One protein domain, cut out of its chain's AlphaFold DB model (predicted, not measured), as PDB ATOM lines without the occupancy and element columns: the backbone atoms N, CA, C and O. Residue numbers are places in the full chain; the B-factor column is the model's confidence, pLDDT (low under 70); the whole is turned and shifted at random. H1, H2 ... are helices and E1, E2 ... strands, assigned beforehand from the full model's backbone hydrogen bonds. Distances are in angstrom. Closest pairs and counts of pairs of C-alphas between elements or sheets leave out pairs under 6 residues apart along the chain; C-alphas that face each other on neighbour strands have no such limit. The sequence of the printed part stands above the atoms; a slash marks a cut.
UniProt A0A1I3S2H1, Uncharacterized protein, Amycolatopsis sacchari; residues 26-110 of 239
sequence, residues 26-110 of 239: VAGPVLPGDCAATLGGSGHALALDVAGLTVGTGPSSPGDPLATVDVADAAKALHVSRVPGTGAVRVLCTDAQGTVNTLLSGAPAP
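Overview. This is residues 26 to 110 of the 239 residues of an uncharacterized protein of Amycolatopsis sacchari (UniProt A0A1I3S2H1). Picture a small two-strand hairpin, E1 and E2, on one side and a single long helix, H3, on the other, with the stretch of residues 28 to 34 and the short helix H1 running between them. H2 sits beyond the hairpin toward the end where H3 begins, and the unnamed stretch of residues 57 to 70 loops out beside E2 and folds back along it on the way to H2. The printed part has 85 residues, with three named helices and two named strands in the order H1, E1, E2, H2, H3; the sheet, E1 - E2, is antiparallel. The class is mixed, helices and strands, with 39 residues, under half, in named elements. The whole is compact, with a radius of gyration of the C-alphas of 13.2 A and spans of 38 by 31 by 22 A.

Arrangement. Start at E1, residues 47 to 50, and E2, residues 53 to 56: they form a hairpin, antiparallel at 163 degrees between their directions. Look there for N 48 and O 55, 3.0 A apart, and N 55 and O 48, 2.9 A apart, both within hydrogen-bond range. Residues 55 to 56 of E2 also pair, parallel, with residues 67 to 68. Next find H1, residues 35 to 38, which is apart from E2. H3, residues 86 to 105, touches H1 with residues 90 to 97 alone; the closest C-alphas of the two are those of Cys 35 and Cys 93, 5.9 A apart. H3 is apart from both strands. H2, residues 71 to 77, is close to H1 but not clearly touching, the closest C-alphas being those of Thr 38 and Val 71, 6.9 A apart. H2 is apart from E1 and from H3. In H2 and H3 every O i to N i+4 pair is within hydrogen-bond range; H1 is too short for such a pair, and its 1 pair of O i and N i+3 is not within range.

Along the chain. Find C-alpha 47 at (-10.742, -18.931, -10.987); from there E1 runs 9.5 A to C-alpha 50, and E2 returns over 9.6 A from C-alpha 53 to C-alpha 56. H1 begins at C-alpha 35, at (-7.125, -10.039, -14.637), and measures 5.2 A. H2 covers 9.6 A from C-alpha 71 to C-alpha 77. H3, the longest helix, runs 28.0 A from C-alpha 86 to C-alpha 105 at (4.296, -24.111, -10.831).

Size, cuts and confidence. The two C-alphas farthest apart are those of Ala 27 and Arg 82, at 38.7 A. The printed part has no cut. The link from E2 to H2, 14 residues, is long; the link from E1 to E2, 2 residues, is tight. In the B-factor column, the mean pLDDT of the printed part is 70.9, and 31 residues are under 70, among them residues 26 to 30, 71 to 88 and 106 to 110.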
ATOM      1  N   VAL A  26       0.374 -29.884  -9.615       50.47
ATOM      2  CA  VAL A  26      -0.477 -30.377 -10.694       50.47
ATOM      3  C   VAL A  26      -0.048 -29.598 -11.930       50.47
ATOM      4  O   VAL A  26      -0.024 -28.369 -11.909       50.47
ATOM      5  N   ALA A  27       0.374 -30.299 -12.979       50.97
ATOM      6  CA  ALA A  27       0.858 -29.683 -14.208       50.97
ATOM      7  C   ALA A  27      -0.285 -28.927 -14.914       50.97
ATOM      8  O   ALA A  27      -1.032 -29.500 -15.702       50.97
ATOM      9  N   GLY A  28      -0.440 -27.642 -14.599       60.88
ATOM     10  CA  GLY A  28      -1.428 -26.748 -15.193       60.88
ATOM     11  C   GLY A  28      -1.308 -25.327 -14.631       60.88
ATOM     12  O   GLY A  28      -0.754 -25.144 -13.543       60.88
ATOM     13  N   PRO A  29      -1.781 -24.299 -15.360       57.88
ATOM     14  CA  PRO A  29      -1.865 -22.949 -14.817       57.88
ATOM     15  C   PRO A  29      -2.802 -22.971 -13.605       57.88
ATOM     16  O   PRO A  29      -3.972 -23.316 -13.738       57.88
ATOM     17  N   VAL A  30      -2.285 -22.625 -12.424       69.88
ATOM     18  CA  VAL A  30      -3.063 -22.691 -11.174       69.88
ATOM     19  C   VAL A  30      -4.116 -21.578 -11.108       69.88
ATOM     20  O   VAL A  30      -5.131 -21.711 -10.428       69.88
ATOM     21  N   LEU A  31      -3.902 -20.493 -11.857       77.62
ATOM     22  CA  LEU A  31      -4.857 -19.403 -12.041       77.62
ATOM     23  C   LEU A  31      -5.229 -19.268 -13.529       77.62
ATOM     24  O   LEU A  31      -4.634 -18.439 -14.233       77.62
ATOM     25  N   PRO A  32      -6.189 -20.057 -14.040       75.69
ATOM     26  CA  PRO A  32      -6.798 -19.793 -15.334       75.69
ATOM     27  C   PRO A  32      -7.670 -18.527 -15.263       75.69
ATOM     28  O   PRO A  32      -8.525 -18.385 -14.386       75.69
ATOM     29  N   GLY A  33      -7.462 -17.604 -16.204       83.19
ATOM     30  CA  GLY A  33      -8.304 -16.418 -16.383       83.19
ATOM     31  C   GLY A  33      -7.527 -15.128 -16.625       83.19
ATOM     32  O   GLY A  33      -6.300 -15.084 -16.530       83.19
ATOM     33  N   ASP A  34      -8.279 -14.076 -16.939       82.75
ATOM     34  CA  ASP A  34      -7.775 -12.748 -17.273       82.75
ATOM     35  C   ASP A  34      -8.066 -11.748 -16.153       82.75
ATOM     36  O   ASP A  34      -9.223 -11.469 -15.817       82.75
ATOM     37  N   CYS A  35      -7.016 -11.107 -15.639       81.94
ATOM     38  CA  CYS A  35      -7.125 -10.039 -14.637       81.94
ATOM     39  C   CYS A  35      -8.021  -8.885 -15.097       81.94
ATOM     40  O   CYS A  35      -8.735  -8.269 -14.302       81.94
ATOM     41  N   ALA A  36      -8.023  -8.606 -16.402       78.81
ATOM     42  CA  ALA A  36      -8.905  -7.611 -16.987       78.81
ATOM     43  C   ALA A  36     -10.386  -7.995 -16.844       78.81
ATOM     44  O   ALA A  36     -11.200  -7.111 -16.580       78.81
ATOM     45  N   ALA A  37     -10.730  -9.279 -16.978       81.75
ATOM     46  CA  ALA A  37     -12.102  -9.769 -16.872       81.75
ATOM     47  C   ALA A  37     -12.623  -9.722 -15.430       81.75
ATOM     48  O   ALA A  37     -13.760  -9.316 -15.197       81.75
ATOM     49  N   THR A  38     -11.770 -10.016 -14.444       78.19
ATOM     50  CA  THR A  38     -12.111  -9.870 -13.015       78.19
ATOM     51  C   THR A  38     -12.398  -8.415 -12.619       78.19
ATOM     52  O   THR A  38     -13.173  -8.157 -11.704       78.19
ATOM     53  N   LEU A  39     -11.830  -7.444 -13.341       76.44
ATOM     54  CA  LEU A  39     -12.095  -6.012 -13.152       76.44
ATOM     55  C   LEU A  39     -13.261  -5.486 -14.012       76.44
ATOM     56  O   LEU A  39     -13.398  -4.273 -14.182       76.44
ATOM     57  N   GLY A  40     -14.093  -6.374 -14.568       76.56
ATOM     58  CA  GLY A  40     -15.251  -6.014 -15.392       76.56
ATOM     59  C   GLY A  40     -14.945  -5.834 -16.883       76.56
ATOM     60  O   GLY A  40     -15.761  -5.278 -17.614       76.56
ATOM     61  N   GLY A  41     -13.770  -6.264 -17.349       79.75
ATOM     62  CA  GLY A  41     -13.461  -6.379 -18.773       79.75
ATOM     63  C   GLY A  41     -14.132  -7.592 -19.428       79.75
ATOM     64  O   GLY A  41     -14.697  -8.455 -18.763       79.75
ATOM     65  N   SER A  42     -14.042  -7.681 -20.753       79.94
ATOM     66  CA  SER A  42     -14.450  -8.876 -21.498       79.94
ATOM     67  C   SER A  42     -13.419  -9.996 -21.316       79.94
ATOM     68  O   SER A  42     -12.237  -9.765 -21.571       79.94
ATOM     69  N   GLY A  43     -13.850 -11.195 -20.917       84.12
ATOM     70  CA  GLY A  43     -12.989 -12.378 -20.792       84.12
ATOM     71  C   GLY A  43     -13.474 -13.346 -19.713       84.12
ATOM     72  O   GLY A  43     -14.610 -13.246 -19.248       84.12
ATOM     73  N   HIS A  44     -12.626 -14.295 -19.321       85.62
ATOM     74  CA  HIS A  44     -12.914 -15.219 -18.219       85.62
ATOM     75  C   HIS A  44     -12.310 -14.677 -16.929       85.62
ATOM     76  O   HIS A  44     -11.109 -14.410 -16.874       85.62
ATOM     77  N   ALA A  45     -13.145 -14.490 -15.907       82.06
ATOM     78  CA  ALA A  45     -12.668 -14.060 -14.598       82.06
ATOM     79  C   ALA A  45     -11.720 -15.120 -14.018       82.06
ATOM     80  O   ALA A  45     -11.902 -16.312 -14.269       82.06
ATOM     81  N   LEU A  46     -10.728 -14.687 -13.237       81.75
ATOM     82  CA  LEU A  46      -9.819 -15.612 -12.567       81.75
ATOM     83  C   LEU A  46     -10.597 -16.589 -11.682       81.75
ATOM     84  O   LEU A  46     -11.366 -16.174 -10.804       81.75
ATOM     85  N   ALA A  47     -10.344 -17.872 -11.894       82.25
ATOM     86  CA  ALA A  47     -10.742 -18.931 -10.987       82.25
ATOM     87  C   ALA A  47      -9.487 -19.424 -10.271       82.25
ATOM     88  O   ALA A  47      -8.480 -19.730 -10.908       82.25
ATOM     89  N   LEU A  48      -9.536 -19.471  -8.946       79.06
ATOM     90  CA  LEU A  48      -8.502 -20.130  -8.163       79.06
ATOM     91  C   LEU A  48      -8.989 -21.551  -7.888       79.06
ATOM     92  O   LEU A  48      -9.953 -21.718  -7.143       79.06
ATOM     93  N   ASP A  49      -8.356 -22.549  -8.502       73.75
ATOM     94  CA  ASP A  49      -8.606 -23.958  -8.187       73.75
ATOM     95  C   ASP A  49      -7.524 -24.449  -7.227       73.75
ATOM     96  O   ASP A  49      -6.366 -24.651  -7.601       73.75
ATOM     97  N   VAL A  50      -7.894 -24.597  -5.956       71.19
ATOM     98  CA  VAL A  50      -7.008 -25.165  -4.939       71.19
ATOM     99  C   VAL A  50      -7.596 -26.487  -4.481       71.19
ATOM    100  O   VAL A  50      -8.561 -26.513  -3.724       71.19
ATOM    101  N   ALA A  51      -6.989 -27.597  -4.905       70.75
ATOM    102  CA  ALA A  51      -7.358 -28.944  -4.461       70.75
ATOM    103  C   ALA A  51      -8.857 -29.287  -4.648       70.75
ATOM    104  O   ALA A  51      -9.448 -29.955  -3.798       70.75
ATOM    105  N   GLY A  52      -9.475 -28.827  -5.744       71.12
ATOM    106  CA  GLY A  52     -10.892 -29.064  -6.040       71.12
ATOM    107  C   GLY A  52     -11.849 -28.061  -5.391       71.12
ATOM    108  O   GLY A  52     -13.064 -28.195  -5.533       71.12
ATOM    109  N   LEU A  53     -11.326 -27.050  -4.689       72.94
ATOM    110  CA  LEU A  53     -12.074 -25.863  -4.288       72.94
ATOM    111  C   LEU A  53     -11.839 -24.761  -5.320       72.94
ATOM    112  O   LEU A  53     -10.816 -24.075  -5.296       72.94
ATOM    113  N   THR A  54     -12.819 -24.582  -6.201       75.62
ATOM    114  CA  THR A  54     -12.873 -23.472  -7.149       75.62
ATOM    115  C   THR A  54     -13.494 -22.247  -6.487       75.62
ATOM    116  O   THR A  54     -14.680 -22.216  -6.143       75.62
ATOM    117  N   VAL A  55     -12.681 -21.209  -6.309       77.62
ATOM    118  CA  VAL A  55     -13.143 -19.886  -5.881       77.62
ATOM    119  C   VAL A  55     -13.154 -18.971  -7.099       77.62
ATOM    120  O   VAL A  55     -12.109 -18.673  -7.680       77.62
ATOM    121  N   GLY A  56     -14.350 -18.540  -7.494       80.56
ATOM    122  CA  GLY A  56     -14.544 -17.630  -8.619       80.56
ATOM    123  C   GLY A  56     -14.431 -16.179  -8.164       80.56
ATOM    124  O   GLY A  56     -15.043 -15.786  -7.171       80.56
ATOM    125  N   THR A  57     -13.673 -15.361  -8.890       75.94
ATOM    126  CA  THR A  57     -13.496 -13.929  -8.563       75.94
ATOM    127  C   THR A  57     -14.497 -13.000  -9.259       75.94
ATOM    128  O   THR A  57     -14.445 -11.780  -9.100       75.94
ATOM    129  N   GLY A  58     -15.415 -13.557 -10.050       73.50
ATOM    130  CA  GLY A  58     -16.397 -12.776 -10.789       73.50
ATOM    131  C   GLY A  58     -17.575 -13.608 -11.296       73.50
ATOM    132  O   GLY A  58     -17.542 -14.839 -11.230       73.50
ATOM    133  N   PRO A  59     -18.609 -12.941 -11.838       66.50
ATOM    134  CA  PRO A  59     -19.844 -13.581 -12.298       66.50
ATOM    135  C   PRO A  59     -19.653 -14.457 -13.546       66.50
ATOM    136  O   PRO A  59     -20.546 -15.212 -13.908       66.50
ATOM    137  N   SER A  60     -18.501 -14.350 -14.214       72.75
ATOM    138  CA  SER A  60     -18.156 -15.087 -15.437       72.75
ATOM    139  C   SER A  60     -17.009 -16.077 -15.211       72.75
ATOM    140  O   SER A  60     -16.198 -16.305 -16.109       72.75
ATOM    141  N   SER A  61     -16.894 -16.618 -13.995       72.94
ATOM    142  CA  SER A  61     -15.942 -17.692 -13.708       72.94
ATOM    143  C   SER A  61     -16.352 -18.963 -14.464       72.94
ATOM    144  O   SER A  61     -17.531 -19.317 -14.437       72.94
ATOM    145  N   PRO A  62     -15.420 -19.670 -15.123       68.12
ATOM    146  CA  PRO A  62     -15.705 -20.990 -15.668       68.12
ATOM    147  C   PRO A  62     -15.956 -21.996 -14.529       68.12
ATOM    148  O   PRO A  62     -15.211 -22.022 -13.549       68.12
ATOM    149  N   GLY A  63     -16.995 -22.824 -14.672       75.56
ATOM    150  CA  GLY A  63     -17.423 -23.814 -13.673       75.56
ATOM    151  C   GLY A  63     -18.479 -23.297 -12.686       75.56
ATOM    152  O   GLY A  63     -18.864 -22.135 -12.742       75.56
ATOM    153  N   ASP A  64     -18.949 -24.175 -11.795       77.94
ATOM    154  CA  ASP A  64     -19.769 -23.819 -10.626       77.94
ATOM    155  C   ASP A  64     -18.822 -23.586  -9.432       77.94
ATOM    156  O   ASP A  64     -18.411 -24.552  -8.780       77.94
ATOM    157  N   PRO A  65     -18.375 -22.342  -9.163       79.31
ATOM    158  CA  PRO A  65     -17.514 -22.079  -8.021       79.31
ATOM    159  C   PRO A  65     -18.289 -22.291  -6.719       79.31
ATOM    160  O   PRO A  65     -19.404 -21.794  -6.560       79.31
ATOM    161  N   LEU A  66     -17.670 -22.957  -5.742       79.56
ATOM    162  CA  LEU A  66     -18.269 -23.123  -4.409       79.56
ATOM    163  C   LEU A  66     -18.510 -21.775  -3.715       79.56
ATOM    164  O   LEU A  66     -19.411 -21.645  -2.885       79.56
ATOM    165  N   ALA A  67     -17.677 -20.784  -4.029       77.06
ATOM    166  CA  ALA A  67     -17.800 -19.430  -3.522       77.06
ATOM    167  C   ALA A  67     -17.402 -18.421  -4.599       77.06
ATOM    168  O   ALA A  67     -16.328 -18.514  -5.198       77.06
ATOM    169  N   THR A  68     -18.258 -17.422  -4.806       74.81
ATOM    170  CA  THR A  68     -17.958 -16.249  -5.627       74.81
ATOM    171  C   THR A  68     -17.550 -15.096  -4.726       74.81
ATOM    172  O   THR A  68     -18.328 -14.672  -3.868       74.81
ATOM    173  N   VAL A  69     -16.348 -14.565  -4.922       77.00
ATOM    174  CA  VAL A  69     -15.893 -13.353  -4.240       77.00
ATOM    175  C   VAL A  69     -15.914 -12.222  -5.250       77.00
ATOM    176  O   VAL A  69     -15.142 -12.229  -6.202       77.00
ATOM    177  N   ASP A  70     -16.797 -11.249  -5.040       72.81
ATOM    178  CA  ASP A  70     -16.871 -10.083  -5.910       72.81
ATOM    179  C   ASP A  70     -15.685  -9.149  -5.625       72.81
ATOM    180  O   ASP A  70     -15.626  -8.445  -4.608       72.81
ATOM    181  N   VAL A  71     -14.698  -9.175  -6.520       69.56
ATOM    182  CA  VAL A  71     -13.483  -8.362  -6.398       69.56
ATOM    183  C   VAL A  71     -13.801  -6.874  -6.486       69.56
ATOM    184  O   VAL A  71     -13.109  -6.074  -5.851       69.56
ATOM    185  N   ALA A  72     -14.860  -6.475  -7.197       64.25
ATOM    186  CA  ALA A  72     -15.270  -5.077  -7.239       64.25
ATOM    187  C   ALA A  72     -15.763  -4.617  -5.861       64.25
ATOM    188  O   ALA A  72     -15.417  -3.519  -5.412       64.25
ATOM    189  N   ASP A  73     -16.500  -5.471  -5.151       68.69
ATOM    190  CA  ASP A  73     -16.999  -5.166  -3.811       68.69
ATOM    191  C   ASP A  73     -15.877  -5.215  -2.759       68.69
ATOM    192  O   ASP A  73     -15.800  -4.344  -1.883       68.69
ATOM    193  N   ALA A  74     -14.917  -6.133  -2.911       67.00
ATOM    194  CA  ALA A  74     -13.691  -6.148  -2.113       67.00
ATOM    195  C   ALA A  74     -12.845  -4.879  -2.339       67.00
ATOM    196  O   ALA A  74     -12.453  -4.214  -1.377       67.00
ATOM    197  N   ALA A  75     -12.620  -4.475  -3.593       66.62
ATOM    198  CA  ALA A  75     -11.882  -3.258  -3.942       66.62
ATOM    199  C   ALA A  75     -12.586  -1.989  -3.432       66.62
ATOM    200  O   ALA A  75     -11.939  -1.039  -2.973       66.62
ATOM    201  N   LYS A  76     -13.924  -1.977  -3.455       64.06
ATOM    202  CA  LYS A  76     -14.744  -0.892  -2.905       64.06
ATOM    203  C   LYS A  76     -14.664  -0.839  -1.381       64.06
ATOM    204  O   LYS A  76     -14.520   0.252  -0.828       64.06
ATOM    205  N   ALA A  77     -14.690  -1.988  -0.705       66.31
ATOM    206  CA  ALA A  77     -14.485  -2.089   0.741       66.31
ATOM    207  C   ALA A  77     -13.072  -1.645   1.162       66.31
ATOM    208  O   ALA A  77     -12.899  -1.038   2.220       66.31
ATOM    209  N   LEU A  78     -12.084  -1.888   0.300       55.53
ATOM    210  CA  LEU A  78     -10.688  -1.481   0.452       55.53
ATOM    211  C   LEU A  78     -10.421  -0.009   0.083       55.53
ATOM    212  O   LEU A  78      -9.299   0.463   0.252       55.53
ATOM    213  N   HIS A  79     -11.425   0.731  -0.402       60.91
ATOM    214  CA  HIS A  79     -11.287   2.105  -0.905       60.91
ATOM    215  C   HIS A  79     -10.232   2.285  -2.018       60.91
ATOM    216  O   HIS A  79      -9.797   3.410  -2.278       60.91
ATOM    217  N   VAL A  80      -9.867   1.215  -2.736       62.00
ATOM    218  CA  VAL A  80      -8.915   1.286  -3.865       62.00
ATOM    219  C   VAL A  80      -9.535   1.990  -5.078       62.00
ATOM    220  O   VAL A  80      -8.833   2.515  -5.932       62.00
ATOM    221  N   SER A  81     -10.866   2.105  -5.103       55.50
ATOM    222  CA  SER A  81     -11.640   2.836  -6.114       55.50
ATOM    223  C   SER A  81     -11.363   4.345  -6.176       55.50
ATOM    224  O   SER A  81     -11.849   5.012  -7.086       55.50
ATOM    225  N   ARG A  82     -10.585   4.901  -5.235       56.31
ATOM    226  CA  ARG A  82     -10.106   6.293  -5.289       56.31
ATOM    227  C   ARG A  82      -8.780   6.474  -6.020       56.31
ATOM    228  O   ARG A  82      -8.326   7.609  -6.108       56.31
ATOM    229  N   VAL A  83      -8.166   5.409  -6.532       53.16
ATOM    230  CA  VAL A  83      -6.987   5.529  -7.392       53.16
ATOM    231  C   VAL A  83      -7.480   5.687  -8.836       53.16
ATOM    232  O   VAL A  83      -7.979   4.718  -9.411       53.16
ATOM    233  N   PRO A  84      -7.420   6.893  -9.432       43.59
ATOM    234  CA  PRO A  84      -7.793   7.081 -10.826       43.59
ATOM    235  C   PRO A  84      -6.758   6.371 -11.703       43.59
ATOM    236  O   PRO A  84      -5.649   6.858 -11.893       43.59
ATOM    237  N   GLY A  85      -7.102   5.188 -12.209       53.22
ATOM    238  CA  GLY A  85      -6.240   4.456 -13.131       53.22
ATOM    239  C   GLY A  85      -6.472   2.956 -13.088       53.22
ATOM    240  O   GLY A  85      -5.805   2.232 -12.354       53.22
ATOM    241  N   THR A  86      -7.354   2.470 -13.959       63.88
ATOM    242  CA  THR A  86      -7.492   1.035 -14.258       63.88
ATOM    243  C   THR A  86      -6.183   0.415 -14.769       63.88
ATOM    244  O   THR A  86      -6.004  -0.795 -14.668       63.88
ATOM    245  N   GLY A  87      -5.240   1.233 -15.259       67.81
ATOM    246  CA  GLY A  87      -3.912   0.806 -15.705       67.81
ATOM    247  C   GLY A  87      -3.023   0.264 -14.583       67.81
ATOM    248  O   GLY A  87      -2.490  -0.830 -14.718       67.81
ATOM    249  N   ALA A  88      -2.906   0.969 -13.450       68.50
ATOM    250  CA  ALA A  88      -2.039   0.535 -12.347       68.50
ATOM    251  C   ALA A  88      -2.539  -0.768 -11.703       68.50
ATOM    252  O   ALA A  88      -1.752  -1.656 -11.390       68.50
ATOM    253  N   VAL A  89      -3.862  -0.909 -11.569       72.69
ATOM    254  CA  VAL A  89      -4.485  -2.136 -11.050       72.69
ATOM    255  C   VAL A  89      -4.307  -3.294 -12.029       72.69
ATOM    256  O   VAL A  89      -4.045  -4.410 -11.593       72.69
ATOM    257  N   ARG A  90      -4.382  -3.046 -13.346       75.44
ATOM    258  CA  ARG A  90      -4.068  -4.072 -14.350       75.44
ATOM    259  C   ARG A  90      -2.628  -4.555 -14.234       75.44
ATOM    260  O   ARG A  90      -2.433  -5.762 -14.179       75.44
ATOM    261  N   VAL A  91      -1.651  -3.649 -14.153       75.38
ATOM    262  CA  VAL A  91      -0.229  -4.023 -14.031       75.38
ATOM    263  C   VAL A  91       0.000  -4.850 -12.766       75.38
ATOM    264  O   VAL A  91       0.473  -5.975 -12.860       75.38
ATOM    265  N   LEU A  92      -0.475  -4.370 -11.613       76.19
ATOM    266  CA  LEU A  92      -0.360  -5.099 -10.344       76.19
ATOM    267  C   LEU A  92      -1.029  -6.475 -10.382       76.19
ATOM    268  O   LEU A  92      -0.503  -7.428  -9.820       76.19
ATOM    269  N   CYS A  93      -2.193  -6.586 -11.024       79.88
ATOM    270  CA  CYS A  93      -2.905  -7.854 -11.132       79.88
ATOM    271  C   CYS A  93      -2.137  -8.844 -12.019       79.88
ATOM    272  O   CYS A  93      -2.003 -10.011 -11.661       79.88
ATOM    273  N   THR A  94      -1.575  -8.364 -13.131       79.44
ATOM    274  CA  THR A  94      -0.788  -9.195 -14.057       79.44
ATOM    275  C   THR A  94       0.509  -9.670 -13.395       79.44
ATOM    276  O   THR A  94       0.818 -10.860 -13.444       79.44
ATOM    277  N   ASP A  95       1.211  -8.778 -12.688       78.94
ATOM    278  CA  ASP A  95       2.432  -9.104 -11.937       78.94
ATOM    279  C   ASP A  95       2.155 -10.088 -10.796       78.94
ATOM    280  O   ASP A  95       2.898 -11.053 -10.594       78.94
ATOM    281  N   ALA A  96       1.056  -9.887 -10.061       76.50
ATOM    282  CA  ALA A  96       0.645 -10.795  -8.999       76.50
ATOM    283  C   ALA A  96       0.281 -12.180  -9.555       76.50
ATOM    284  O   ALA A  96       0.737 -13.186  -9.015       76.50
ATOM    285  N   GLN A  97      -0.480 -12.246 -10.652       79.69
ATOM    286  CA  GLN A  97      -0.833 -13.506 -11.310       79.69
ATOM    287  C   GLN A  97       0.416 -14.241 -11.814       79.69
ATOM    288  O   GLN A  97       0.538 -15.449 -11.601       79.69
ATOM    289  N   GLY A  98       1.367 -13.522 -12.418       76.94
ATOM    290  CA  GLY A  98       2.654 -14.075 -12.837       76.94
ATOM    291  C   GLY A  98       3.448 -14.632 -11.656       76.94
ATOM    292  O   GLY A  98       3.851 -15.794 -11.675       76.94
ATOM    293  N   THR A  99       3.586 -13.852 -10.584       73.94
ATOM    294  CA  THR A  99       4.311 -14.259  -9.370       73.94
ATOM    295  C   THR A  99       3.694 -15.511  -8.746       73.94
ATOM    296  O   THR A  99       4.406 -16.471  -8.463       73.94
ATOM    297  N   VAL A 100       2.370 -15.546  -8.587       76.81
ATOM    298  CA  VAL A 100       1.652 -16.697  -8.022       76.81
ATOM    299  C   VAL A 100       1.828 -17.929  -8.911       76.81
ATOM    300  O   VAL A 100       2.222 -18.980  -8.410       76.81
ATOM    301  N   ASN A 101       1.643 -17.807 -10.228       75.50
ATOM    302  CA  ASN A 101       1.864 -18.931 -11.139       75.50
ATOM    303  C   ASN A 101       3.311 -19.443 -11.067       75.50
ATOM    304  O   ASN A 101       3.518 -20.647 -11.001       75.50
ATOM    305  N   THR A 102       4.315 -18.569 -10.986       72.12
ATOM    306  CA  THR A 102       5.722 -19.005 -10.881       72.12
ATOM    307  C   THR A 102       6.019 -19.718  -9.565       72.12
ATOM    308  O   THR A 102       6.647 -20.776  -9.568       72.12
ATOM    309  N   LEU A 103       5.495 -19.200  -8.447       74.06
ATOM    310  CA  LEU A 103       5.657 -19.824  -7.137       74.06
ATOM    311  C   LEU A 103       5.007 -21.210  -7.083       74.06
ATOM    312  O   LEU A 103       5.596 -22.136  -6.528       74.06
ATOM    313  N   LEU A 104       3.797 -21.352  -7.633       68.31
ATOM    314  CA  LEU A 104       3.029 -22.593  -7.533       68.31
ATOM    315  C   LEU A 104       3.416 -23.627  -8.594       68.31
ATOM    316  O   LEU A 104       3.392 -24.823  -8.310       68.31
ATOM    317  N   SER A 105       3.804 -23.200  -9.794       70.44
ATOM    318  CA  SER A 105       4.296 -24.111 -10.831       70.44
ATOM    319  C   SER A 105       5.725 -24.594 -10.558       70.44
ATOM    320  O   SER A 105       6.198 -25.489 -11.254       70.44
ATOM    321  N   GLY A 106       6.435 -24.002  -9.584       60.69
ATOM    322  CA  GLY A 106       7.849 -24.292  -9.315       60.69
ATOM    323  C   GLY A 106       8.773 -23.955 -10.494       60.69
ATOM    324  O   GLY A 106       9.939 -24.344 -10.500       60.69
ATOM    325  N   ALA A 107       8.244 -23.257 -11.500       57.28
ATOM    326  CA  ALA A 107       8.973 -22.827 -12.675       57.28
ATOM    327  C   ALA A 107       9.701 -21.515 -12.341       57.28
ATOM    328  O   ALA A 107       9.110 -20.646 -11.690       57.28
ATOM    329  N   PRO A 108      10.965 -21.343 -12.766       48.06
ATOM    330  CA  PRO A 108      11.659 -20.074 -12.599       48.06
ATOM    331  C   PRO A 108      10.814 -18.947 -13.200       48.06
ATOM    332  O   PRO A 108      10.211 -19.126 -14.261       48.06
ATOM    333  N   ALA A 109      10.748 -17.811 -12.495       49.72
ATOM    334  CA  ALA A 109      10.040 -16.625 -12.962       49.72
ATOM    335  C   ALA A 109      10.405 -16.346 -14.428       49.72
ATOM    336  O   ALA A 109      11.587 -16.471 -14.764       49.72
ATOM    337  N   PRO A 110       9.442 -16.007 -15.309       49.75
ATOM    338  CA  PRO A 110       9.786 -15.590 -16.652       49.75
ATOM    339  C   PRO A 110      10.660 -14.346 -16.503       49.75
ATOM    340  O   PRO A 110      10.184 -13.285 -16.111       49.75
TER     341      PRO A 110